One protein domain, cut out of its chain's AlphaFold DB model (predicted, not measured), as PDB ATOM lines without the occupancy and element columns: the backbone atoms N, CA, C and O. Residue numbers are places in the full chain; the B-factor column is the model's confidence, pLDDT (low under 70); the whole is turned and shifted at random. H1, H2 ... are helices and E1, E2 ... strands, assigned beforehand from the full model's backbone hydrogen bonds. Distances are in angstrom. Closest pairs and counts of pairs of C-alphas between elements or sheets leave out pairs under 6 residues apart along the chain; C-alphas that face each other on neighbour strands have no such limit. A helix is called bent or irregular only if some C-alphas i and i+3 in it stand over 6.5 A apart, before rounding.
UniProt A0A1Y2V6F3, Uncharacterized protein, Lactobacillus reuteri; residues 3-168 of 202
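This is residues 3 to 168 of the 202 residues of an uncharacterized protein of Lactobacillus reuteri (UniProt A0A1Y2V6F3). What does the model look like? Two curled sheets sit partly face to face like an incomplete, flattened barrel, and the one short helix, H1, packs on the six-stranded sheet on the side away from E3. The bent E2-E3 hairpin reaches one end of the long axis, and the link of the E9-E10 hairpin reaches the other. What is it made of? The printed part has 166 residues with ten named strands and one named helix, in the order E1 E2 E3 E4 E5 H1 E6 E7 E8 E9 E10, and is mostly strand; both sheets, E5-E10-E9-E4-E6-E7 and E1-E2-E3-E8, are antiparallel. It is compact, with a radius of gyration of the C-alphas of 17.1 A, yet elongated, spanning 56 by 33 by 28 A.

Where is the larger sheet? Its strands are E5, residues 70 to 72, E10, 153 to 167 and 40.7 A long, E9, 132 to 143 and 31.0 A, E4, 52 to 58, E6, 97 to 104, and E7, 110 to 114. E10 ends at C-alpha 167, (-30.421, 19.956, -36.680). Where is the rest? E1 is residues 3 to 6, beginning at C-alpha 3, (-19.266, 20.641, -27.729); E2 is 12 to 24, 36.2 A, E3 29 to 42, 35.6 A, and E8 122 to 125. H1 is residues 83 to 90.

How is the larger sheet joined? In the hairpin of E9 and E10, N 139 and O 159 are 2.8 A apart, within hydrogen-bond range, as are N 138 of E9 and O 56 of E4 at 2.8 A, N 55 of E4 and O 101 of E6 at 2.8 A, and N 102 and O 111 of the hairpin E6 and E7 at 2.9 A. The pairing of E10 is staggered: residues 153 to 155 pair with E5, where N 71 and O 154 are 3.1 A apart. Where is the helix? H1 is on this sheet at a height of 8.1 A, over E6 and slantwise to it at 34 degrees on the local plane; the closest C-alphas of H1 and E6, Gly 83 and Ser 102, are 5.1 A apart, and every O i to N i+4 pair of H1 is within hydrogen-bond range. How does the other sheet stand? E1, E2 and E3 form a meander, each strand the antiparallel neighbour of the one before, with N 5 and O 13 at 2.8 A and N 16 and O 38 at 2.9 A; E8 pairs with E3, N 32 and O 122 at 2.9 A. E2 bends by 53 degrees at residue 20 and E3 by 69 degrees at residue 33, and the closest C-alphas of E3 and E6, Ile 37 and Ala 99, are 6.2 A apart.

How large is it? The two C-alphas farthest apart, of Ala 26 and Gly 150, are 56.3 A from each other. Is it continuous? The printed part has no cut, and the one long link is E4 to E5, 11 residues. Where is confidence low? The mean pLDDT of the printed part is 85.3; 22 residues are under 70, among them 71 to 75 and 143 to 154.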
ATOM      1  N   GLY A   3     -18.499  20.558 -28.974       67.75
ATOM      2  CA  GLY A   3     -19.266  20.641 -27.729       67.75
ATOM      3  C   GLY A   3     -18.415  20.204 -26.538       67.75
ATOM      4  O   GLY A   3     -17.317  19.691 -26.737       67.75
ATOM      5  N   SER A   4     -18.913  20.414 -25.318       68.81
ATOM      6  CA  SER A   4     -18.194  20.065 -24.092       68.81
ATOM      7  C   SER A   4     -19.120  19.491 -23.025       68.81
ATOM      8  O   SER A   4     -20.230  19.985 -22.849       68.81
ATOM      9  N   ASP A   5     -18.664  18.452 -22.321       72.75
ATOM     10  CA  ASP A   5     -19.312  17.940 -21.109       72.75
ATOM     11  C   ASP A   5     -18.464  18.263 -19.887       72.75
ATOM     12  O   ASP A   5     -17.237  18.124 -19.907       72.75
ATOM     13  N   ASN A   6     -19.132  18.639 -18.804       69.81
ATOM     14  CA  ASN A   6     -18.495  18.848 -17.520       69.81
ATOM     15  C   ASN A   6     -19.335  18.203 -16.424       69.81
ATOM     16  O   ASN A   6     -20.312  18.777 -15.934       69.81
ATOM     17  N   LYS A   7     -18.916  17.013 -16.001       71.81
ATOM     18  CA  LYS A   7     -19.619  16.255 -14.977       71.81
ATOM     19  C   LYS A   7     -19.265  16.776 -13.581       71.81
ATOM     20  O   LYS A   7     -18.444  16.192 -12.879       71.81
ATOM     21  N   ASN A   8     -19.867  17.905 -13.196       69.75
ATOM     22  CA  ASN A   8     -19.671  18.597 -11.910       69.75
ATOM     23  C   ASN A   8     -18.194  18.876 -11.546       69.75
ATOM     24  O   ASN A   8     -17.861  19.017 -10.375       69.75
ATOM     25  N   GLY A   9     -17.302  18.950 -12.534       75.62
ATOM     26  CA  GLY A   9     -15.862  19.127 -12.351       75.62
ATOM     27  C   GLY A   9     -15.050  17.835 -12.238       75.62
ATOM     28  O   GLY A   9     -13.830  17.906 -12.345       75.62
ATOM     29  N   TYR A  10     -15.679  16.664 -12.082       84.88
ATOM     30  CA  TYR A  10     -14.987  15.369 -11.947       84.88
ATOM     31  C   TYR A  10     -14.513  14.776 -13.274       84.88
ATOM     32  O   TYR A  10     -13.635  13.914 -13.300       84.88
ATOM     33  N   MET A  11     -15.082  15.245 -14.384       88.81
ATOM     34  CA  MET A  11     -14.643  14.939 -15.737       88.81
ATOM     35  C   MET A  11     -14.950  16.133 -16.632       88.81
ATOM     36  O   MET A  11     -16.048  16.689 -16.561       88.81
ATOM     37  N   LYS A  12     -13.990  16.491 -17.485       88.12
ATOM     38  CA  LYS A  12     -14.147  17.514 -18.512       88.12
ATOM     39  C   LYS A  12     -13.730  16.938 -19.860       88.12
ATOM     40  O   LYS A  12     -12.614  16.437 -20.007       88.12
ATOM     41  N   ILE A  13     -14.640  16.976 -20.825       88.94
ATOM     42  CA  ILE A  13     -14.392  16.485 -22.180       88.94
ATOM     43  C   ILE A  13     -14.850  17.520 -23.195       88.94
ATOM     44  O   ILE A  13     -15.962  18.030 -23.110       88.94
ATOM     45  N   ASP A  14     -14.007  17.764 -24.183       89.25
ATOM     46  CA  ASP A  14     -14.362  18.448 -25.414       89.25
ATOM     47  C   ASP A  14     -14.541  17.411 -26.521       89.25
ATOM     48  O   ASP A  14     -13.865  16.379 -26.558       89.25
ATOM     49  N   TYR A  15     -15.443  17.676 -27.457       89.31
ATOM     50  CA  TYR A  15     -15.647  16.793 -28.593       89.31
ATOM     51  C   TYR A  15     -15.923  17.545 -29.883       89.31
ATOM     52  O   TYR A  15     -16.607  18.567 -29.910       89.31
ATOM     53  N   ASN A  16     -15.440  16.960 -30.974       90.31
ATOM     54  CA  ASN A  16     -15.748  17.354 -32.340       90.31
ATOM     55  C   ASN A  16     -16.449  16.200 -33.046       90.31
ATOM     56  O   ASN A  16     -16.221  15.037 -32.716       90.31
ATOM     57  N   TYR A  17     -17.282  16.509 -34.033       90.50
ATOM     58  CA  TYR A  17     -17.967  15.473 -34.796       90.50
ATOM     59  C   TYR A  17     -18.155  15.811 -36.268       90.50
ATOM     60  O   TYR A  17     -18.356  16.975 -36.631       90.50
ATOM     61  N   ASP A  18     -18.200  14.741 -37.060       90.56
ATOM     62  CA  ASP A  18     -18.619  14.715 -38.455       90.56
ATOM     63  C   ASP A  18     -19.769  13.715 -38.609       90.56
ATOM     64  O   ASP A  18     -19.655  12.553 -38.210       90.56
ATOM     65  N   VAL A  19     -20.886  14.165 -39.184       90.75
ATOM     66  CA  VAL A  19     -22.086  13.339 -39.384       90.75
ATOM     67  C   VAL A  19     -22.502  13.387 -40.847       90.75
ATOM     68  O   VAL A  19     -22.669  14.465 -41.416       90.75
ATOM     69  N   THR A  20     -22.714  12.216 -41.441       91.31
ATOM     70  CA  THR A  20     -23.303  12.061 -42.773       91.31
ATOM     71  C   THR A  20     -24.734  11.569 -42.625       91.31
ATOM     72  O   THR A  20     -24.994  10.579 -41.936       91.31
ATOM     73  N   TYR A  21     -25.667  12.265 -43.268       92.75
ATOM     74  CA  TYR A  21     -27.086  11.944 -43.212       92.75
ATOM     75  C   TYR A  21     -27.797  12.320 -44.513       92.75
ATOM     76  O   TYR A  21     -27.304  13.143 -45.283       92.75
ATOM     77  N   HIS A  22     -28.976  11.742 -44.736       90.81
ATOM     78  CA  HIS A  22     -29.902  12.171 -45.781       90.81
ATOM     79  C   HIS A  22     -31.299  12.388 -45.205       90.81
ATOM     80  O   HIS A  22     -31.746  11.640 -44.338       90.81
ATOM     81  N   TYR A  23     -31.987  13.423 -45.681       91.19
ATOM     82  CA  TYR A  23     -33.380  13.677 -45.331       91.19
ATOM     83  C   TYR A  23     -34.297  12.957 -46.320       91.19
ATOM     84  O   TYR A  23     -34.209  13.171 -47.530       91.19
ATOM     85  N   ASN A  24     -35.174  12.104 -45.805       88.38
ATOM     86  CA  ASN A  24     -36.221  11.447 -46.566       88.38
ATOM     87  C   ASN A  24     -37.518  12.257 -46.450       88.38
ATOM     88  O   ASN A  24     -38.191  12.227 -45.422       88.38
ATOM     89  N   MET A  25     -37.883  12.957 -47.528       85.31
ATOM     90  CA  MET A  25     -39.104  13.768 -47.574       85.31
ATOM     91  C   MET A  25     -40.389  12.938 -47.491       85.31
ATOM     92  O   MET A  25     -41.395  13.446 -47.012       85.31
ATOM     93  N   ALA A  26     -40.377  11.690 -47.973       87.62
ATOM     94  CA  ALA A  26     -41.574  10.853 -48.000       87.62
ATOM     95  C   ALA A  26     -41.963  10.365 -46.599       87.62
ATOM     96  O   ALA A  26     -43.146  10.196 -46.318       87.62
ATOM     97  N   THR A  27     -40.974  10.147 -45.728       88.81
ATOM     98  CA  THR A  27     -41.191   9.659 -44.360       88.81
ATOM     99  C   THR A  27     -40.981  10.726 -43.286       88.81
ATOM    100  O   THR A  27     -41.179  10.425 -42.115       88.81
ATOM    101  N   ASP A  28     -40.596  11.952 -43.661       89.19
ATOM    102  CA  ASP A  28     -40.187  13.029 -42.743       89.19
ATOM    103  C   ASP A  28     -39.139  12.568 -41.713       89.19
ATOM    104  O   ASP A  28     -39.249  12.791 -40.507       89.19
ATOM    105  N   GLN A  29     -38.111  11.871 -42.197       92.38
ATOM    106  CA  GLN A  29     -37.056  11.303 -41.358       92.38
ATOM    107  C   GLN A  29     -35.679  11.703 -41.852       92.38
ATOM    108  O   GLN A  29     -35.449  11.885 -43.047       92.38
ATOM    109  N   ILE A  30     -34.727  11.759 -40.928       93.06
ATOM    110  CA  ILE A  30     -33.312  11.768 -41.279       93.06
ATOM    111  C   ILE A  30     -32.764  10.362 -41.111       93.06
ATOM    112  O   ILE A  30     -32.947   9.742 -40.069       93.06
ATOM    113  N   ILE A  31     -32.056   9.877 -42.122       94.19
ATOM    114  CA  ILE A  31     -31.295   8.638 -42.036       94.19
ATOM    115  C   ILE A  31     -29.827   9.003 -41.865       94.19
ATOM    116  O   ILE A  31     -29.199   9.578 -42.758       94.19
ATOM    117  N   VAL A  32     -29.282   8.672 -40.701       93.38
ATOM    118  CA  VAL A  32     -27.866   8.850 -40.393       93.38
ATOM    119  C   VAL A  32     -27.109   7.632 -40.901       93.38
ATOM    120  O   VAL A  32     -27.470   6.501 -40.585       93.38
ATOM    121  N   THR A  33     -26.068   7.855 -41.700       92.25
ATOM    122  CA  THR A  33     -25.281   6.780 -42.327       92.25
ATOM    123  C   THR A  33     -23.854   6.710 -41.813       92.25
ATOM    124  O   THR A  33     -23.225   5.661 -41.917       92.25
ATOM    125  N   ASN A  34     -23.338   7.801 -41.245       90.19
ATOM    126  CA  ASN A  34     -22.025   7.809 -40.619       90.19
ATOM    127  C   ASN A  34     -21.942   8.857 -39.506       90.19
ATOM    128  O   ASN A  34     -22.440   9.971 -39.671       90.19
ATOM    129  N   ILE A  35     -21.258   8.515 -38.417       90.69
ATOM    130  CA  ILE A  35     -20.884   9.427 -37.337       90.69
ATOM    131  C   ILE A  35     -19.439   9.149 -36.956       90.69
ATOM    132  O   ILE A  35     -19.068   8.011 -36.677       90.69
ATOM    133  N   LYS A  36     -18.636  10.210 -36.897       90.50
ATOM    134  CA  LYS A  36     -17.309  10.197 -36.287       90.50
ATOM    135  C   LYS A  36     -17.294  11.213 -35.162       90.50
ATOM    136  O   LYS A  36     -17.614  12.376 -35.390       90.50
ATOM    137  N   ILE A  37     -16.931  10.764 -33.967       91.81
ATOM    138  CA  ILE A  37     -16.706  11.618 -32.803       91.81
ATOM    139  C   ILE A  37     -15.208  11.600 -32.521       91.81
ATOM    140  O   ILE A  37     -14.607  10.532 -32.522       91.81
ATOM    141  N   ASN A  38     -14.625  12.764 -32.263       91.88
ATOM    142  CA  ASN A  38     -13.261  12.916 -31.775       91.88
ATOM    143  C   ASN A  38     -13.339  13.533 -30.381       91.88
ATOM    144  O   ASN A  38     -13.901  14.618 -30.233       91.88
ATOM    145  N   LEU A  39     -12.808  12.835 -29.381       92.94
ATOM    146  CA  LEU A  39     -12.846  13.232 -27.978       92.94
ATOM    147  C   LEU A  39     -11.485  13.769 -27.541       92.94
ATOM    148  O   LEU A  39     -10.460  13.119 -27.744       92.94
ATOM    149  N   ASN A  40     -11.511  14.922 -26.884       90.31
ATOM    150  CA  ASN A  40     -10.376  15.553 -26.234       90.31
ATOM    151  C   ASN A  40     -10.682  15.626 -24.737       90.31
ATOM    152  O   ASN A  40     -11.518  16.415 -24.302       90.31
ATOM    153  N   ARG A  41     -10.035  14.774 -23.940       87.81
ATOM    154  CA  ARG A  41     -10.148  14.851 -22.481       87.81
ATOM    155  C   ARG A  41      -9.313  16.018 -21.966       87.81
ATOM    156  O   ARG A  41      -8.170  16.195 -22.379       87.81
ATOM    157  N   GLU A  42      -9.870  16.750 -21.015       88.12
ATOM    158  CA  GLU A  42      -9.184  17.791 -20.262       88.12
ATOM    159  C   GLU A  42      -9.012  17.387 -18.797       88.12
ATOM    160  O   GLU A  42      -9.693  16.486 -18.298       88.12
ATOM    161  N   GLU A  43      -8.103  18.066 -18.096       86.88
ATOM    162  CA  GLU A  43      -7.953  17.865 -16.658       86.88
ATOM    163  C   GLU A  43      -9.256  18.214 -15.919       86.88
ATOM    164  O   GLU A  43      -9.848  19.273 -16.168       86.88
ATOM    165  N   PRO A  44      -9.728  17.345 -15.006       87.81
ATOM    166  CA  PRO A  44     -10.870  17.655 -14.166       87.81
ATOM    167  C   PRO A  44     -10.533  18.810 -13.220       87.81
ATOM    168  O   PRO A  44      -9.396  18.994 -12.791       87.81
ATOM    169  N   THR A  45     -11.548  19.583 -12.850       88.38
ATOM    170  CA  THR A  45     -11.401  20.688 -11.895       88.38
ATOM    171  C   THR A  45     -11.607  20.247 -10.446       88.38
ATOM    172  O   THR A  45     -11.358  21.032  -9.532       88.38
ATOM    173  N   GLN A  46     -12.065  19.010 -10.220       87.31
ATOM    174  CA  GLN A  46     -12.315  18.422  -8.904       87.31
ATOM    175  C   GLN A  46     -11.941  16.934  -8.878       87.31
ATOM    176  O   GLN A  46     -12.019  16.247  -9.895       87.31
ATOM    177  N   LYS A  47     -11.578  16.428  -7.693       87.62
ATOM    178  CA  LYS A  47     -11.320  15.002  -7.449       87.62
ATOM    179  C   LYS A  47     -12.396  14.397  -6.563       87.62
ATOM    180  O   LYS A  47     -12.828  15.021  -5.598       87.62
ATOM    181  N   GLY A  48     -12.806  13.182  -6.897       85.81
ATOM    182  CA  GLY A  48     -13.749  12.371  -6.139       85.81
ATOM    183  C   GLY A  48     -13.069  11.209  -5.416       85.81
ATOM    184  O   GLY A  48     -11.862  11.205  -5.180       85.81
ATOM    185  N   ASN A  49     -13.874  10.203  -5.074       85.88
ATOM    186  CA  ASN A  49     -13.461   9.061  -4.251       85.88
ATOM    187  C   ASN A  49     -13.105   7.802  -5.059       85.88
ATOM    188  O   ASN A  49     -12.946   6.738  -4.471       85.88
ATOM    189  N   GLY A  50     -12.994   7.906  -6.387       88.50
ATOM    190  CA  GLY A  50     -12.527   6.829  -7.264       88.50
ATOM    191  C   GLY A  50     -13.626   6.174  -8.095       88.50
ATOM    192  O   GLY A  50     -13.462   5.032  -8.519       88.50
ATOM    193  N   PHE A  51     -14.740   6.876  -8.314       89.38
ATOM    194  CA  PHE A  51     -15.802   6.435  -9.218       89.38
ATOM    195  C   PHE A  51     -15.378   6.643 -10.677       89.38
ATOM    196  O   PHE A  51     -14.706   7.628 -10.994       89.38
ATOM    197  N   TRP A  52     -15.764   5.725 -11.563       91.81
ATOM    198  CA  TRP A  52     -15.519   5.829 -12.998       91.81
ATOM    199  C   TRP A  52     -16.667   6.565 -13.691       91.81
ATOM    200  O   TRP A  52     -17.621   5.976 -14.220       91.81
ATOM    201  N   ASP A  53     -16.558   7.891 -13.687       90.69
ATOM    202  CA  ASP A  53     -17.424   8.792 -14.437       90.69
ATOM    203  C   ASP A  53     -17.313   8.477 -15.929       90.69
ATOM    204  O   ASP A  53     -16.214   8.364 -16.458       90.69
ATOM    205  N   THR A  54     -18.443   8.277 -16.607       93.50
ATOM    206  CA  THR A  54     -18.446   7.760 -17.984       93.50
ATOM    207  C   THR A  54     -19.465   8.484 -18.840       93.50
ATOM    208  O   THR A  54     -20.583   8.714 -18.385       93.50
ATOM    209  N   VAL A  55     -19.087   8.790 -20.080       94.50
ATOM    210  CA  VAL A  55     -19.954   9.339 -21.126       94.50
ATOM    211  C   VAL A  55     -19.865   8.448 -22.366       94.50
ATOM    212  O   VAL A  55     -18.778   8.120 -22.851       94.50
ATOM    213  N   ILE A  56     -21.025   8.064 -22.896       95.56
ATOM    214  CA  ILE A  56     -21.170   7.278 -24.125       95.56
ATOM    215  C   ILE A  56     -21.843   8.136 -25.187       95.56
ATOM    216  O   ILE A  56     -22.931   8.644 -24.952       95.56
ATOM    217  N   PHE A  57     -21.249   8.245 -26.371       95.00
ATOM    218  CA  PHE A  57     -21.867   8.859 -27.547       95.00
ATOM    219  C   PHE A  57     -22.558   7.774 -28.363       95.00
ATOM    220  O   PHE A  57     -21.898   6.836 -28.814       95.00
ATOM    221  N   ALA A  58     -23.869   7.899 -28.559       95.56
ATOM    222  CA  ALA A  58     -24.678   6.821 -29.111       95.56
ATOM    223  C   ALA A  58     -25.813   7.296 -30.029       95.56
ATOM    224  O   ALA A  58     -26.220   8.465 -30.039       95.56
ATOM    225  N   ASN A  59     -26.349   6.331 -30.777       95.00
ATOM    226  CA  ASN A  59     -27.600   6.427 -31.514       95.00
ATOM    227  C   ASN A  59     -28.700   6.954 -30.567       95.00
ATOM    228  O   ASN A  59     -28.834   6.460 -29.443       95.00
ATOM    229  N   PRO A  60     -29.505   7.955 -30.970       95.06
ATOM    230  CA  PRO A  60     -30.566   8.494 -30.120       95.06
ATOM    231  C   PRO A  60     -31.591   7.438 -29.682       95.06
ATOM    232  O   PRO A  60     -32.131   7.541 -28.578       95.06
ATOM    233  N   ASN A  61     -31.798   6.403 -30.501       94.06
ATOM    234  CA  ASN A  61     -32.717   5.298 -30.235       94.06
ATOM    235  C   ASN A  61     -32.109   4.208 -29.334       94.06
ATOM    236  O   ASN A  61     -32.814   3.283 -28.941       94.06
ATOM    237  N   ALA A  62     -30.818   4.296 -29.006       94.06
ATOM    238  CA  ALA A  62     -30.153   3.311 -28.166       94.06
ATOM    239  C   ALA A  62     -30.734   3.310 -26.746       94.06
ATOM    240  O   ALA A  62     -30.981   4.372 -26.152       94.06
ATOM    241  N   ASN A  63     -30.909   2.108 -26.199       92.69
ATOM    242  CA  ASN A  63     -31.326   1.917 -24.815       92.69
ATOM    243  C   ASN A  63     -30.249   2.430 -23.860       92.69
ATOM    244  O   ASN A  63     -29.054   2.273 -24.115       92.69
ATOM    245  N   LEU A  64     -30.680   3.011 -22.739       91.19
ATOM    246  CA  LEU A  64     -29.756   3.337 -21.660       91.19
ATOM    247  C   LEU A  64     -29.163   2.045 -21.082       91.19
ATOM    248  O   LEU A  64     -29.913   1.088 -20.860       91.19
ATOM    249  N   PRO A  65     -27.847   2.008 -20.808       91.50
ATOM    250  CA  PRO A  65     -27.259   0.913 -20.066       91.50
ATOM    251  C   PRO A  65     -27.927   0.756 -18.700       91.50
ATOM    252  O   PRO A  65     -28.389   1.722 -18.092       91.50
ATOM    253  N   GLN A  66     -27.950  -0.475 -18.201       84.25
ATOM    254  CA  GLN A  66     -28.387  -0.771 -16.844       84.25
ATOM    255  C   GLN A  66     -27.244  -1.414 -16.075       84.25
ATOM    256  O   GLN A  66     -26.534  -2.289 -16.579       84.25
ATOM    257  N   GLU A  67     -27.075  -0.972 -14.837       82.75
ATOM    258  CA  GLU A  67     -26.059  -1.484 -13.938       82.75
ATOM    259  C   GLU A  67     -26.709  -1.761 -12.592       82.75
ATOM    260  O   GLU A  67     -27.258  -0.865 -11.960       82.75
ATOM    261  N   LEU A  68     -26.690  -3.028 -12.188       73.75
ATOM    262  CA  LEU A  68     -27.148  -3.435 -10.871       73.75
ATOM    263  C   LEU A  68     -25.951  -3.399  -9.930       73.75
ATOM    264  O   LEU A  68     -24.919  -4.007 -10.220       73.75
ATOM    265  N   GLY A  69     -26.096  -2.707  -8.808       69.81
ATOM    266  CA  GLY A  69     -25.077  -2.683  -7.774       69.81
ATOM    267  C   GLY A  69     -25.170  -1.453  -6.886       69.81
ATOM    268  O   GLY A  69     -25.533  -0.362  -7.329       69.81
ATOM    269  N   ASN A  70     -24.785  -1.660  -5.631       71.31
ATOM    270  CA  ASN A  70     -24.536  -0.601  -4.667       71.31
ATOM    271  C   ASN A  70     -23.030  -0.567  -4.443       71.31
ATOM    272  O   ASN A  70     -22.436  -1.621  -4.199       71.31
ATOM    273  N   TYR A  71     -22.410   0.606  -4.509       68.94
ATOM    274  CA  TYR A  71     -21.036   0.744  -4.033       68.94
ATOM    275  C   TYR A  71     -21.053   1.263  -2.591       68.94
ATOM    276  O   TYR A  71     -21.916   2.058  -2.201       68.94
ATOM    277  N   TYR A  72     -20.124   0.755  -1.783       59.44
ATOM    278  CA  TYR A  72     -20.013   1.087  -0.367       59.44
ATOM    279  C   TYR A  72     -18.938   2.154  -0.170       59.44
ATOM    280  O   TYR A  72     -17.788   1.982  -0.577       59.44
ATOM    281  N   LEU A  73     -19.301   3.250   0.497       61.38
ATOM    282  CA  LEU A  73     -18.322   4.227   0.970       61.38
ATOM    283  C   LEU A  73     -17.324   3.565   1.948       61.38
ATOM    284  O   LEU A  73     -17.697   2.630   2.656       61.38
ATOM    285  N   PRO A  74     -16.067   4.043   2.026       61.66
ATOM    286  CA  PRO A  74     -15.511   5.218   1.345       61.66
ATOM    287  C   PRO A  74     -14.942   4.931  -0.056       61.66
ATOM    288  O   PRO A  74     -14.383   5.830  -0.679       61.66
ATOM    289  N   ASN A  75     -15.054   3.697  -0.553       61.94
ATOM    290  CA  ASN A  75     -14.235   3.222  -1.662       61.94
ATOM    291  C   ASN A  75     -14.946   3.364  -3.013       61.94
ATOM    292  O   ASN A  75     -15.853   2.593  -3.306       61.94
ATOM    293  N   GLY A  76     -14.461   4.299  -3.834       75.56
ATOM    294  CA  GLY A  76     -14.535   4.292  -5.299       75.56
ATOM    295  C   GLY A  76     -15.797   3.745  -5.959       75.56
ATOM    296  O   GLY A  76     -16.915   4.125  -5.627       75.56
ATOM    297  N   ASP A  77     -15.576   2.936  -6.990       85.69
ATOM    298  CA  ASP A  77     -16.597   2.266  -7.794       85.69
ATOM    299  C   ASP A  77     -16.829   0.817  -7.320       85.69
ATOM    300  O   ASP A  77     -16.193   0.348  -6.372       85.69
ATOM    301  N   LEU A  78     -17.700   0.067  -8.002       84.12
ATOM    302  CA  LEU A  78     -17.827  -1.374  -7.777       84.12
ATOM    303  C   LEU A  78     -16.475  -2.089  -7.980       84.12
ATOM    304  O   LEU A  78     -15.718  -1.743  -8.895       84.12
ATOM    305  N   PRO A  79     -16.169  -3.130  -7.182       82.88
ATOM    306  CA  PRO A  79     -14.943  -3.903  -7.345       82.88
ATOM    307  C   PRO A  79     -14.762  -4.423  -8.777       82.88
ATOM    308  O   PRO A  79     -15.673  -5.006  -9.361       82.88
ATOM    309  N   GLY A  80     -13.564  -4.230  -9.334       85.88
ATOM    310  CA  GLY A  80     -13.214  -4.680 -10.685       85.88
ATOM    311  C   GLY A  80     -13.692  -3.770 -11.821       85.88
ATOM    312  O   GLY A  80     -13.367  -4.054 -12.975       85.88
ATOM    313  N   ILE A  81     -14.405  -2.677 -11.526       90.50
ATOM    314  CA  ILE A  81     -14.789  -1.689 -12.533       90.50
ATOM    315  C   ILE A  81     -13.633  -0.726 -12.818       90.50
ATOM    316  O   ILE A  81     -13.043  -0.113 -11.930       90.50
ATOM    317  N   ASN A  82     -13.338  -0.593 -14.105       94.25
ATOM    318  CA  ASN A  82     -12.501   0.438 -14.703       94.25
ATOM    319  C   ASN A  82     -12.992   0.805 -16.113       94.25
ATOM    320  O   ASN A  82     -13.900   0.159 -16.649       94.25
ATOM    321  N   GLY A  83     -12.380   1.815 -16.731       95.62
ATOM    322  CA  GLY A  83     -12.803   2.308 -18.041       95.62
ATOM    323  C   GLY A  83     -12.808   1.242 -19.146       95.62
ATOM    324  O   GLY A  83     -13.764   1.178 -19.918       95.62
ATOM    325  N   ASP A  84     -11.817   0.342 -19.191       97.56
ATOM    326  CA  ASP A  84     -11.794  -0.758 -20.170       97.56
ATOM    327  C   ASP A  84     -12.887  -1.806 -19.898       97.56
ATOM    328  O   ASP A  84     -13.509  -2.312 -20.834       97.56
ATOM    329  N   SER A  85     -13.171  -2.120 -18.629       95.81
ATOM    330  CA  SER A  85     -14.256  -3.039 -18.265       95.81
ATOM    331  C   SER A  85     -15.628  -2.484 -18.670       95.81
ATOM    332  O   SER A  85     -16.455  -3.213 -19.219       95.81
ATOM    333  N   LEU A  86     -15.841  -1.177 -18.484       95.62
ATOM    334  CA  LEU A  86     -17.064  -0.479 -18.876       95.62
ATOM    335  C   LEU A  86     -17.190  -0.415 -20.400       95.62
ATOM    336  O   LEU A  86     -18.268  -0.682 -20.932       95.62
ATOM    337  N   TRP A  87     -16.091  -0.141 -21.112       95.94
ATOM    338  CA  TRP A  87     -16.062  -0.214 -22.572       95.94
ATOM    339  C   TRP A  87     -16.462  -1.605 -23.060       95.94
ATOM    340  O   TRP A  87     -17.359  -1.725 -23.891       95.94
ATOM    341  N   ASN A  88     -15.849  -2.659 -22.522       95.06
ATOM    342  CA  ASN A  88     -16.152  -4.034 -22.913       95.06
ATOM    343  C   ASN A  88     -17.614  -4.412 -22.659       95.06
ATOM    344  O   ASN A  88     -18.182  -5.173 -23.436       95.06
ATOM    345  N   LYS A  89     -18.220  -3.872 -21.596       93.88
ATOM    346  CA  LYS A  89     -19.607  -4.159 -21.229       93.88
ATOM    347  C   LYS A  89     -20.627  -3.406 -22.085       93.88
ATOM    348  O   LYS A  89     -21.660  -3.978 -22.420       93.88
ATOM    349  N   TYR A  90     -20.370  -2.138 -22.404       93.56
ATOM    350  CA  TYR A  90     -21.396  -1.253 -22.972       93.56
ATOM    351  C   TYR A  90     -21.100  -0.754 -24.389       93.56
ATOM    352  O   TYR A  90     -22.037  -0.450 -25.128       93.56
ATOM    353  N   GLY A  91     -19.828  -0.662 -24.778       92.06
ATOM    354  CA  GLY A  91     -19.420  -0.081 -26.058       92.06
ATOM    355  C   GLY A  91     -18.835  -1.079 -27.056       92.06
ATOM    356  O   GLY A  91     -19.123  -0.991 -28.249       92.06
ATOM    357  N   ASN A  92     -18.043  -2.050 -26.599       91.19
ATOM    358  CA  ASN A  92     -17.383  -3.004 -27.482       91.19
ATOM    359  C   ASN A  92     -18.415  -3.855 -28.240       91.19
ATOM    360  O   ASN A  92     -19.336  -4.403 -27.640       91.19
ATOM    361  N   ASN A  93     -18.265  -3.960 -29.562       85.94
ATOM    362  CA  ASN A  93     -19.219  -4.607 -30.478       85.94
ATOM    363  C   ASN A  93     -20.657  -4.045 -30.461       85.94
ATOM    364  O   ASN A  93     -21.534  -4.598 -31.126       85.94
ATOM    365  N   ASN A  94     -20.913  -2.933 -29.767       90.44
ATOM    366  CA  ASN A  94     -22.213  -2.278 -29.762       90.44
ATOM    367  C   ASN A  94     -22.289  -1.248 -30.899       90.44
ATOM    368  O   ASN A  94     -21.728  -0.158 -30.805       90.44
ATOM    369  N   LYS A  95     -22.995  -1.587 -31.983       88.56
ATOM    370  CA  LYS A  95     -23.114  -0.732 -33.183       88.56
ATOM    371  C   LYS A  95     -23.908   0.556 -32.966       88.56
ATOM    372  O   LYS A  95     -23.868   1.432 -33.828       88.56
ATOM    373  N   ASP A  96     -24.599   0.675 -31.838       92.56
ATOM    374  CA  ASP A  96     -25.278   1.903 -31.445       92.56
ATOM    375  C   ASP A  96     -24.355   2.885 -30.713       92.56
ATOM    376  O   ASP A  96     -24.742   4.032 -30.506       92.56
ATOM    377  N   VAL A  97     -23.143   2.468 -30.333       94.31
ATOM    378  CA  VAL A  97     -22.145   3.305 -29.658       94.31
ATOM    379  C   VAL A  97     -21.072   3.740 -30.648       94.31
ATOM    380  O   VAL A  97     -20.485   2.920 -31.351       94.31
ATOM    381  N   PHE A  98     -20.792   5.042 -30.677       94.12
ATOM    382  CA  PHE A  98     -19.836   5.671 -31.592       94.12
ATOM    383  C   PHE A  98     -18.506   5.961 -30.902       94.12
ATOM    384  O   PHE A  98     -17.435   5.682 -31.442       94.12
ATOM    385  N   ALA A  99     -18.579   6.508 -29.691       95.06
ATOM    386  CA  ALA A  99     -17.422   6.832 -28.876       95.06
ATOM    387  C   ALA A  99     -17.752   6.696 -27.392       95.06
ATOM    388  O   ALA A  99     -18.910   6.757 -26.979       95.06
ATOM    389  N   PHE A 100     -16.710   6.509 -26.600       95.69
ATOM    390  CA  PHE A 100     -16.783   6.244 -25.178       95.69
ATOM    391  C   PHE A 100     -15.624   6.948 -24.489       95.69
ATOM    392  O   PHE A 100     -14.483   6.869 -24.952       95.69
ATOM    393  N   VAL A 101     -15.910   7.580 -23.358       95.56
ATOM    394  CA  VAL A 101     -14.895   8.087 -22.441       95.56
ATOM    395  C   VAL A 101     -15.285   7.756 -21.015       95.56
ATOM    396  O   VAL A 101     -16.434   7.931 -20.620       95.56
ATOM    397  N   SER A 102     -14.322   7.268 -20.247       94.81
ATOM    398  CA  SER A 102     -14.474   7.016 -18.820       94.81
ATOM    399  C   SER A 102     -13.248   7.511 -18.077       94.81
ATOM    400  O   SER A 102     -12.135   7.360 -18.580       94.81
ATOM    401  N   GLN A 103     -13.445   8.095 -16.901       93.88
ATOM    402  CA  GLN A 103     -12.388   8.627 -16.055       93.88
ATOM    403  C   GLN A 103     -12.630   8.249 -14.598       93.88
ATOM    404  O   GLN A 103     -13.712   8.461 -14.056       93.88
ATOM    405  N   ASN A 104     -11.590   7.747 -13.942       92.81
ATOM    406  CA  ASN A 104     -11.570   7.596 -12.502       92.81
ATOM    407  C   ASN A 104     -11.385   8.966 -11.842       92.81
ATOM    408  O   ASN A 104     -10.335   9.594 -11.987       92.81
ATOM    409  N   ASN A 105     -12.371   9.424 -11.078       89.69
ATOM    410  CA  ASN A 105     -12.333  10.775 -10.518       89.69
ATOM    411  C   ASN A 105     -11.366  10.982  -9.346       89.69
ATOM    412  O   ASN A 105     -11.217  12.113  -8.900       89.69
ATOM    413  N   GLN A 106     -10.685   9.945  -8.853       90.19
ATOM    414  CA  GLN A 106      -9.632  10.088  -7.839       90.19
ATOM    415  C   GLN A 106      -8.234  10.064  -8.460       90.19
ATOM    416  O   GLN A 106      -7.382  10.888  -8.125       90.19
ATOM    417  N   THR A 107      -7.995   9.088  -9.336       91.56
ATOM    418  CA  THR A 107      -6.667   8.787  -9.894       91.56
ATOM    419  C   THR A 107      -6.422   9.414 -11.261       91.56
ATOM    420  O   THR A 107      -5.305   9.320 -11.756       91.56
ATOM    421  N   GLU A 108      -7.448  10.012 -11.878       89.31
ATOM    422  CA  GLU A 108      -7.415  10.626 -13.216       89.31
ATOM    423  C   GLU A 108      -7.106   9.649 -14.361       89.31
ATOM    424  O   GLU A 108      -7.039  10.051 -15.523       89.31
ATOM    425  N   GLN A 109      -6.974   8.351 -14.067       93.25
ATOM    426  CA  GLN A 109      -6.906   7.311 -15.085       93.25
ATOM    427  C   GLN A 109      -8.133   7.402 -15.985       93.25
ATOM    428  O   GLN A 109      -9.257   7.527 -15.496       93.25
ATOM    429  N   TYR A 110      -7.926   7.310 -17.294       94.69
ATOM    430  CA  TYR A 110      -9.007   7.431 -18.256       94.69
ATOM    431  C   TYR A 110      -8.899   6.403 -19.377       94.69
ATOM    432  O   TYR A 110      -7.834   5.869 -19.689       94.69
ATOM    433  N   THR A 111     -10.035   6.160 -20.012       96.94
ATOM    434  CA  THR A 111     -10.182   5.291 -21.171       96.94
ATOM    435  C   THR A 111     -10.998   6.033 -22.213       96.94
ATOM    436  O   THR A 111     -12.157   6.350 -21.963       96.94
ATOM    437  N   ILE A 112     -10.412   6.285 -23.385       96.88
ATOM    438  CA  ILE A 112     -11.126   6.769 -24.573       96.88
ATOM    439  C   ILE A 112     -11.124   5.649 -25.607       96.88
ATOM    440  O   ILE A 112     -10.069   5.092 -25.924       96.88
ATOM    441  N   LYS A 113     -12.301   5.305 -26.127       96.31
ATOM    442  CA  LYS A 113     -12.469   4.270 -27.153       96.31
ATOM    443  C   LYS A 113     -13.460   4.736 -28.207       96.31
ATOM    444  O   LYS A 113     -14.401   5.475 -27.927       96.31
ATOM    445  N   TYR A 114     -13.246   4.251 -29.421       93.94
ATOM    446  CA  TYR A 114     -14.084   4.525 -30.576       93.94
ATOM    447  C   TYR A 114     -14.538   3.204 -31.167       93.94
ATOM    448  O   TYR A 114     -13.756   2.250 -31.227       93.94
ATOM    449  N   ASN A 115     -15.781   3.145 -31.633       88.38
ATOM    450  CA  ASN A 115     -16.224   1.988 -32.387       88.38
ATOM    451  C   ASN A 115     -15.704   2.089 -33.827       88.38
ATOM    452  O   ASN A 115     -16.153   2.919 -34.616       88.38
ATOM    453  N   THR A 116     -14.733   1.245 -34.169       76.81
ATOM    454  CA  THR A 116     -14.101   1.214 -35.497       76.81
ATOM    455  C   THR A 116     -14.819   0.298 -36.486       76.81
ATOM    456  O   THR A 116     -14.498   0.319 -37.672       76.81
ATOM    457  N   SER A 117     -15.817  -0.473 -36.035       72.25
ATOM    458  CA  SER A 117     -16.548  -1.442 -36.870       72.25
ATOM    459  C   SER A 117     -17.614  -0.799 -37.767       72.25
ATOM    460  O   SER A 117     -18.341  -1.502 -38.470       72.25
ATOM    461  N   GLY A 118     -17.709   0.534 -37.745       71.44
ATOM    462  CA  GLY A 118     -18.750   1.299 -38.422       71.44
ATOM    463  C   GLY A 118     -20.078   1.291 -37.661       71.44
ATOM    464  O   GLY A 118     -20.303   0.489 -36.754       71.44
ATOM    465  N   ILE A 119     -20.963   2.211 -38.042       83.12
ATOM    466  CA  ILE A 119     -22.314   2.309 -37.484       83.12
ATOM    467  C   ILE A 119     -23.303   1.561 -38.382       83.12
ATOM    468  O   ILE A 119     -23.141   1.531 -39.603       83.12
ATOM    469  N   THR A 120     -24.352   0.982 -37.801       88.00
ATOM    470  CA  THR A 120     -25.525   0.579 -38.591       88.00
ATOM    471  C   THR A 120     -26.333   1.843 -38.895       88.00
ATOM    472  O   THR A 120     -26.662   2.550 -37.945       88.00
ATOM    473  N   PRO A 121     -26.672   2.157 -40.161       92.69
ATOM    474  CA  PRO A 121     -27.520   3.307 -40.461       92.69
ATOM    475  C   PRO A 121     -28.854   3.259 -39.711       92.69
ATOM    476  O   PRO A 121     -29.461   2.194 -39.592       92.69
ATOM    477  N   TYR A 122     -29.330   4.409 -39.235       95.25
ATOM    478  CA  TYR A 122     -30.567   4.496 -38.458       95.25
ATOM    479  C   TYR A 122     -31.393   5.723 -38.830       95.25
ATOM    480  O   TYR A 122     -30.868   6.767 -39.222       95.25
ATOM    481  N   ALA A 123     -32.708   5.579 -38.687       95.38
ATOM    482  CA  ALA A 123     -33.662   6.658 -38.868       95.38
ATOM    483  C   ALA A 123     -33.873   7.426 -37.560       95.38
ATOM    484  O   ALA A 123     -33.953   6.833 -36.480       95.38
ATOM    485  N   VAL A 124     -34.016   8.743 -37.668       95.06
ATOM    486  CA  VAL A 124     -34.422   9.622 -36.572       95.06
ATOM    487  C   VAL A 124     -35.648  10.417 -36.995       95.06
ATOM    488  O   VAL A 124     -35.721  10.938 -38.113       95.06
ATOM    489  N   ASN A 125     -36.625  10.475 -36.095       94.38
ATOM    490  CA  ASN A 125     -37.878  11.186 -36.309       94.38
ATOM    491  C   ASN A 125     -37.742  12.654 -35.905       94.38
ATOM    492  O   ASN A 125     -36.853  13.026 -35.133       94.38
ATOM    493  N   ARG A 126     -38.654  13.479 -36.417       93.25
ATOM    494  CA  ARG A 126     -38.771  14.877 -36.018       93.25
ATOM    495  C   ARG A 126     -39.210  14.972 -34.554       93.25
ATOM    496  O   ARG A 126     -40.184  14.348 -34.139       93.25
ATOM    497  N   ASN A 127     -38.487  15.769 -33.781       92.56
ATOM    498  CA  ASN A 127     -38.824  16.136 -32.413       92.56
ATOM    499  C   ASN A 127     -40.037  17.083 -32.397       92.56
ATOM    500  O   ASN A 127     -40.337  17.754 -33.385       92.56
ATOM    501  N   SER A 128     -40.695  17.213 -31.243       91.19
ATOM    502  CA  SER A 128     -41.829  18.136 -31.066       91.19
ATOM    503  C   SER A 128     -41.475  19.609 -31.316       91.19
ATOM    504  O   SER A 128     -42.353  20.403 -31.632       91.19
ATOM    505  N   ASP A 129     -40.197  19.974 -31.185       89.69
ATOM    506  CA  ASP A 129     -39.661  21.312 -31.466       89.69
ATOM    507  C   ASP A 129     -39.282  21.528 -32.948       89.69
ATOM    508  O   ASP A 129     -38.745  22.573 -33.313       89.69
ATOM    509  N   GLY A 130     -39.544  20.543 -33.812       88.12
ATOM    510  CA  GLY A 130     -39.261  20.596 -35.245       88.12
ATOM    511  C   GLY A 130     -37.836  20.201 -35.645       88.12
ATOM    512  O   GLY A 130     -37.555  20.147 -36.847       88.12
ATOM    513  N   THR A 131     -36.950  19.899 -34.690       93.06
ATOM    514  CA  THR A 131     -35.567  19.466 -34.949       93.06
ATOM    515  C   THR A 131     -35.443  17.948 -35.119       93.06
ATOM    516  O   THR A 131     -36.376  17.204 -34.843       93.06
ATOM    517  N   PHE A 132     -34.275  17.463 -35.544       92.44
ATOM    518  CA  PHE A 132     -33.919  16.040 -35.561       92.44
ATOM    519  C   PHE A 132     -32.665  15.811 -34.722       92.44
ATOM    520  O   PHE A 132     -31.654  16.484 -34.937       92.44
ATOM    521  N   THR A 133     -32.700  14.861 -33.785       94.44
ATOM    522  CA  THR A 133     -31.531  14.490 -32.973       94.44
ATOM    523  C   THR A 133     -30.682  13.463 -33.712       94.44
ATOM    524  O   THR A 133     -31.136  12.352 -33.945       94.44
ATOM    525  N   LEU A 134     -29.445  13.815 -34.066       93.88
ATOM    526  CA  LEU A 134     -28.534  12.945 -34.815       93.88
ATOM    527  C   LEU A 134     -27.801  11.954 -33.908       93.88
ATOM    528  O   LEU A 134     -27.611  10.809 -34.293       93.88
ATOM    529  N   PHE A 135     -27.419  12.376 -32.704       94.38
ATOM    530  CA  PHE A 135     -26.859  11.525 -31.651       94.38
ATOM    531  C   PHE A 135     -27.148  12.132 -30.278       94.38
ATOM    532  O   PHE A 135     -27.457  13.328 -30.172       94.38
ATOM    533  N   LYS A 136     -27.009  11.312 -29.237       94.25
ATOM    534  CA  LYS A 136     -27.091  11.719 -27.831       94.25
ATOM    535  C   LYS A 136     -25.881  11.217 -27.052       94.25
ATOM    536  O   LYS A 136     -25.202  10.292 -27.510       94.25
ATOM    537  N   THR A 137     -25.651  11.785 -25.877       94.19
ATOM    538  CA  THR A 137     -24.794  11.168 -24.870       94.19
ATOM    539  C   THR A 137     -25.601  10.411 -23.826       94.19
ATOM    540  O   THR A 137     -26.805  10.625 -23.654       94.19
ATOM    541  N   MET A 138     -24.938   9.483 -23.150       93.81
ATOM    542  CA  MET A 138     -25.440   8.804 -21.967       93.81
ATOM    543  C   MET A 138     -24.382   8.885 -20.880       93.81
ATOM    544  O   MET A 138     -23.231   8.513 -21.124       93.81
ATOM    545  N   ASP A 139     -24.789   9.306 -19.691       91.44
ATOM    546  CA  ASP A 139     -23.870   9.598 -18.602       91.44
ATOM    547  C   ASP A 139     -24.077   8.573 -17.495       91.44
ATOM    548  O   ASP A 139     -25.201   8.345 -17.036       91.44
ATOM    549  N   ARG A 140     -22.983   7.954 -17.057       90.38
ATOM    550  CA  ARG A 140     -22.961   7.076 -15.888       90.38
ATOM    551  C   ARG A 140     -22.737   7.916 -14.658       90.38
ATOM    552  O   ARG A 140     -21.738   8.631 -14.604       90.38
ATOM    553  N   GLY A 141     -23.590   7.793 -13.654       82.81
ATOM    554  CA  GLY A 141     -23.459   8.488 -12.383       82.81
ATOM    555  C   GLY A 141     -23.717   7.618 -11.171       82.81
ATOM    556  O   GLY A 141     -24.091   6.452 -11.258       82.81
ATOM    557  N   ASN A 142     -23.492   8.240 -10.025       79.75
ATOM    558  CA  ASN A 142     -23.776   7.730  -8.702       79.75
ATOM    559  C   ASN A 142     -24.554   8.787  -7.911       79.75
ATOM    560  O   ASN A 142     -24.293   9.980  -8.049       79.75
ATOM    561  N   LEU A 143     -25.558   8.373  -7.137       68.38
ATOM    562  CA  LEU A 143     -26.369   9.282  -6.314       68.38
ATOM    563  C   LEU A 143     -26.347   8.867  -4.840       68.38
ATOM    564  O   LEU A 143     -26.324   7.662  -4.556       68.38
ATOM    565  N   PRO A 144     -26.378   9.845  -3.908       56.75
ATOM    566  CA  PRO A 144     -26.596   9.561  -2.501       56.75
ATOM    567  C   PRO A 144     -27.982   8.969  -2.382       56.75
ATOM    568  O   PRO A 144     -28.919   9.465  -3.008       56.75
ATOM    569  N   ASN A 145     -28.097   7.902  -1.603       53.75
ATOM    570  CA  ASN A 145     -29.329   7.152  -1.482       53.75
ATOM    571  C   ASN A 145     -30.524   8.084  -1.196       53.75
ATOM    572  O   ASN A 145     -30.521   8.847  -0.224       53.75
ATOM    573  N   HIS A 146     -31.539   8.043  -2.058       44.19
ATOM    574  CA  HIS A 146     -32.784   8.766  -1.839       44.19
ATOM    575  C   HIS A 146     -33.608   7.953  -0.826       44.19
ATOM    576  O   HIS A 146     -34.298   7.009  -1.185       44.19
ATOM    577  N   SER A 147     -33.501   8.337   0.451       44.53
ATOM    578  CA  SER A 147     -34.436   8.070   1.562       44.53
ATOM    579  C   SER A 147     -34.855   6.617   1.862       44.53
ATOM    580  O   SER A 147     -35.743   6.064   1.221       44.53
ATOM    581  N   GLY A 148     -34.361   6.087   2.985       37.44
ATOM    582  CA  GLY A 148     -34.952   4.948   3.696       37.44
ATOM    583  C   GLY A 148     -33.945   4.304   4.645       37.44
ATOM    584  O   GLY A 148     -32.939   3.770   4.197       37.44
ATOM    585  N   ASN A 149     -34.181   4.402   5.954       41.16
ATOM    586  CA  ASN A 149     -33.307   3.901   7.021       41.16
ATOM    587  C   ASN A 149     -32.819   2.457   6.768       41.16
ATOM    588  O   ASN A 149     -33.581   1.519   6.988       41.16
ATOM    589  N   GLY A 150     -31.556   2.270   6.366       45.44
ATOM    590  CA  GLY A 150     -30.914   0.949   6.373       45.44
ATOM    591  C   GLY A 150     -29.741   0.759   5.412       45.44
ATOM    592  O   GLY A 150     -28.760   0.133   5.799       45.44
ATOM    593  N   ASP A 151     -29.783   1.344   4.213       49.56
ATOM    594  CA  ASP A 151     -28.775   1.066   3.181       49.56
ATOM    595  C   ASP A 151     -27.801   2.240   2.995       49.56
ATOM    596  O   ASP A 151     -28.109   3.247   2.361       49.56
ATOM    597  N   GLN A 152     -26.574   2.090   3.504       53.03
ATOM    598  CA  GLN A 152     -25.436   2.994   3.240       53.03
ATOM    599  C   GLN A 152     -24.863   2.862   1.809       53.03
ATOM    600  O   GLN A 152     -23.765   3.345   1.525       53.03
ATOM    601  N   GLY A 153     -25.578   2.186   0.908       57.09
ATOM    602  CA  GLY A 153     -25.181   1.998  -0.480       57.09
ATOM    603  C   GLY A 153     -25.576   3.190  -1.341       57.09
ATOM    604  O   GLY A 153     -26.715   3.644  -1.303       57.09
ATOM    605  N   TRP A 154     -24.639   3.687  -2.138       65.94
ATOM    606  CA  TRP A 154     -24.959   4.603  -3.228       65.94
ATOM    607  C   TRP A 154     -25.254   3.777  -4.481       65.94
ATOM    608  O   TRP A 154     -24.535   2.818  -4.788       65.94
ATOM    609  N   HIS A 155     -26.309   4.140  -5.207       76.88
ATOM    610  CA  HIS A 155     -26.715   3.433  -6.418       76.88
ATOM    611  C   HIS A 155     -26.014   4.000  -7.649       76.88
ATOM    612  O   HIS A 155     -25.838   5.216  -7.780       76.88
ATOM    613  N   ILE A 156     -25.660   3.106  -8.570       84.69
ATOM    614  CA  ILE A 156     -25.157   3.459  -9.898       84.69
ATOM    615  C   ILE A 156     -26.338   3.583 -10.847       84.69
ATOM    616  O   ILE A 156     -27.268   2.781 -10.815       84.69
ATOM    617  N   TRP A 157     -26.300   4.594 -11.701       84.25
ATOM    618  CA  TRP A 157     -27.366   4.880 -12.645       84.25
ATOM    619  C   TRP A 157     -26.805   5.426 -13.953       84.25
ATOM    620  O   TRP A 157     -25.669   5.896 -14.032       84.25
ATOM    621  N   TRP A 158     -27.640   5.359 -14.984       89.38
ATOM    622  CA  TRP A 158     -27.379   5.915 -16.301       89.38
ATOM    623  C   TRP A 158     -28.521   6.850 -16.681       89.38
ATOM    624  O   TRP A 158     -29.690   6.518 -16.479       89.38
ATOM    625  N   ILE A 159     -28.195   7.999 -17.262       89.38
ATOM    626  CA  ILE A 159     -29.170   8.903 -17.889       89.38
ATOM    627  C   ILE A 159     -28.775   9.232 -19.308       89.38
ATOM    628  O   ILE A 159     -27.622   9.089 -19.695       89.38
ATOM    629  N   ASN A 160     -29.740   9.744 -20.070       90.06
ATOM    630  CA  ASN A 160     -29.398  10.530 -21.244       90.06
ATOM    631  C   ASN A 160     -28.689  11.796 -20.759       90.06
ATOM    632  O   ASN A 160     -29.237  12.529 -19.933       90.06
ATOM    633  N   GLY A 161     -27.487  12.021 -21.271       82.56
ATOM    634  CA  GLY A 161     -26.733  13.219 -20.970       82.56
ATOM    635  C   GLY A 161     -27.332  14.447 -21.641       82.56
ATOM    636  O   GLY A 161     -28.192  14.370 -22.526       82.56
ATOM    637  N   ASN A 162     -26.861  15.611 -21.207       76.50
ATOM    638  CA  ASN A 162     -27.331  16.889 -21.743       76.50
ATOM    639  C   ASN A 162     -26.800  17.164 -23.155       76.50
ATOM    640  O   ASN A 162     -27.348  17.999 -23.880       76.50
ATOM    641  N   LEU A 163     -25.748  16.454 -23.568       79.44
ATOM    642  CA  LEU A 163     -25.147  16.627 -24.875       79.44
ATOM    643  C   LEU A 163     -25.902  15.838 -25.935       79.44
ATOM    644  O   LEU A 163     -26.063  14.619 -25.899       79.44
ATOM    645  N   LYS A 164     -26.341  16.567 -26.951       83.38
ATOM    646  CA  LYS A 164     -26.951  16.006 -28.147       83.38
ATOM    647  C   LYS A 164     -26.692  16.929 -29.315       83.38
ATOM    648  O   LYS A 164     -26.602  18.147 -29.149       83.38
ATOM    649  N   LYS A 165     -26.635  16.364 -30.517       86.38
ATOM    650  CA  LYS A 165     -26.663  17.175 -31.732       86.38
ATOM    651  C   LYS A 165     -28.051  17.148 -32.337       86.38
ATOM    652  O   LYS A 165     -28.501  16.104 -32.793       86.38
ATOM    653  N   THR A 166     -28.687  18.312 -32.392       85.25
ATOM    654  CA  THR A 166     -29.894  18.543 -33.184       85.25
ATOM    655  C   THR A 166     -29.602  19.365 -34.435       85.25
ATOM    656  O   THR A 166     -28.677  20.189 -34.475       85.25
ATOM    657  N   ILE A 167     -30.391  19.125 -35.478       83.50
ATOM    658  CA  ILE A 167     -30.421  19.956 -36.680       83.50
ATOM    659  C   ILE A 167     -31.855  20.299 -37.057       83.50
ATOM    660  O   ILE A 167     -32.778  19.523 -36.814       83.50
ATOM    661  N   THR A 168     -32.017  21.445 -37.703       84.50
ATOM    662  CA  THR A 168     -33.227  21.780 -38.446       84.50
ATOM    663  C   THR A 168     -32.895  21.588 -39.913       84.50
ATOM    664  O   THR A 168     -31.964  22.217 -40.417       84.50
TER     665      THR A 168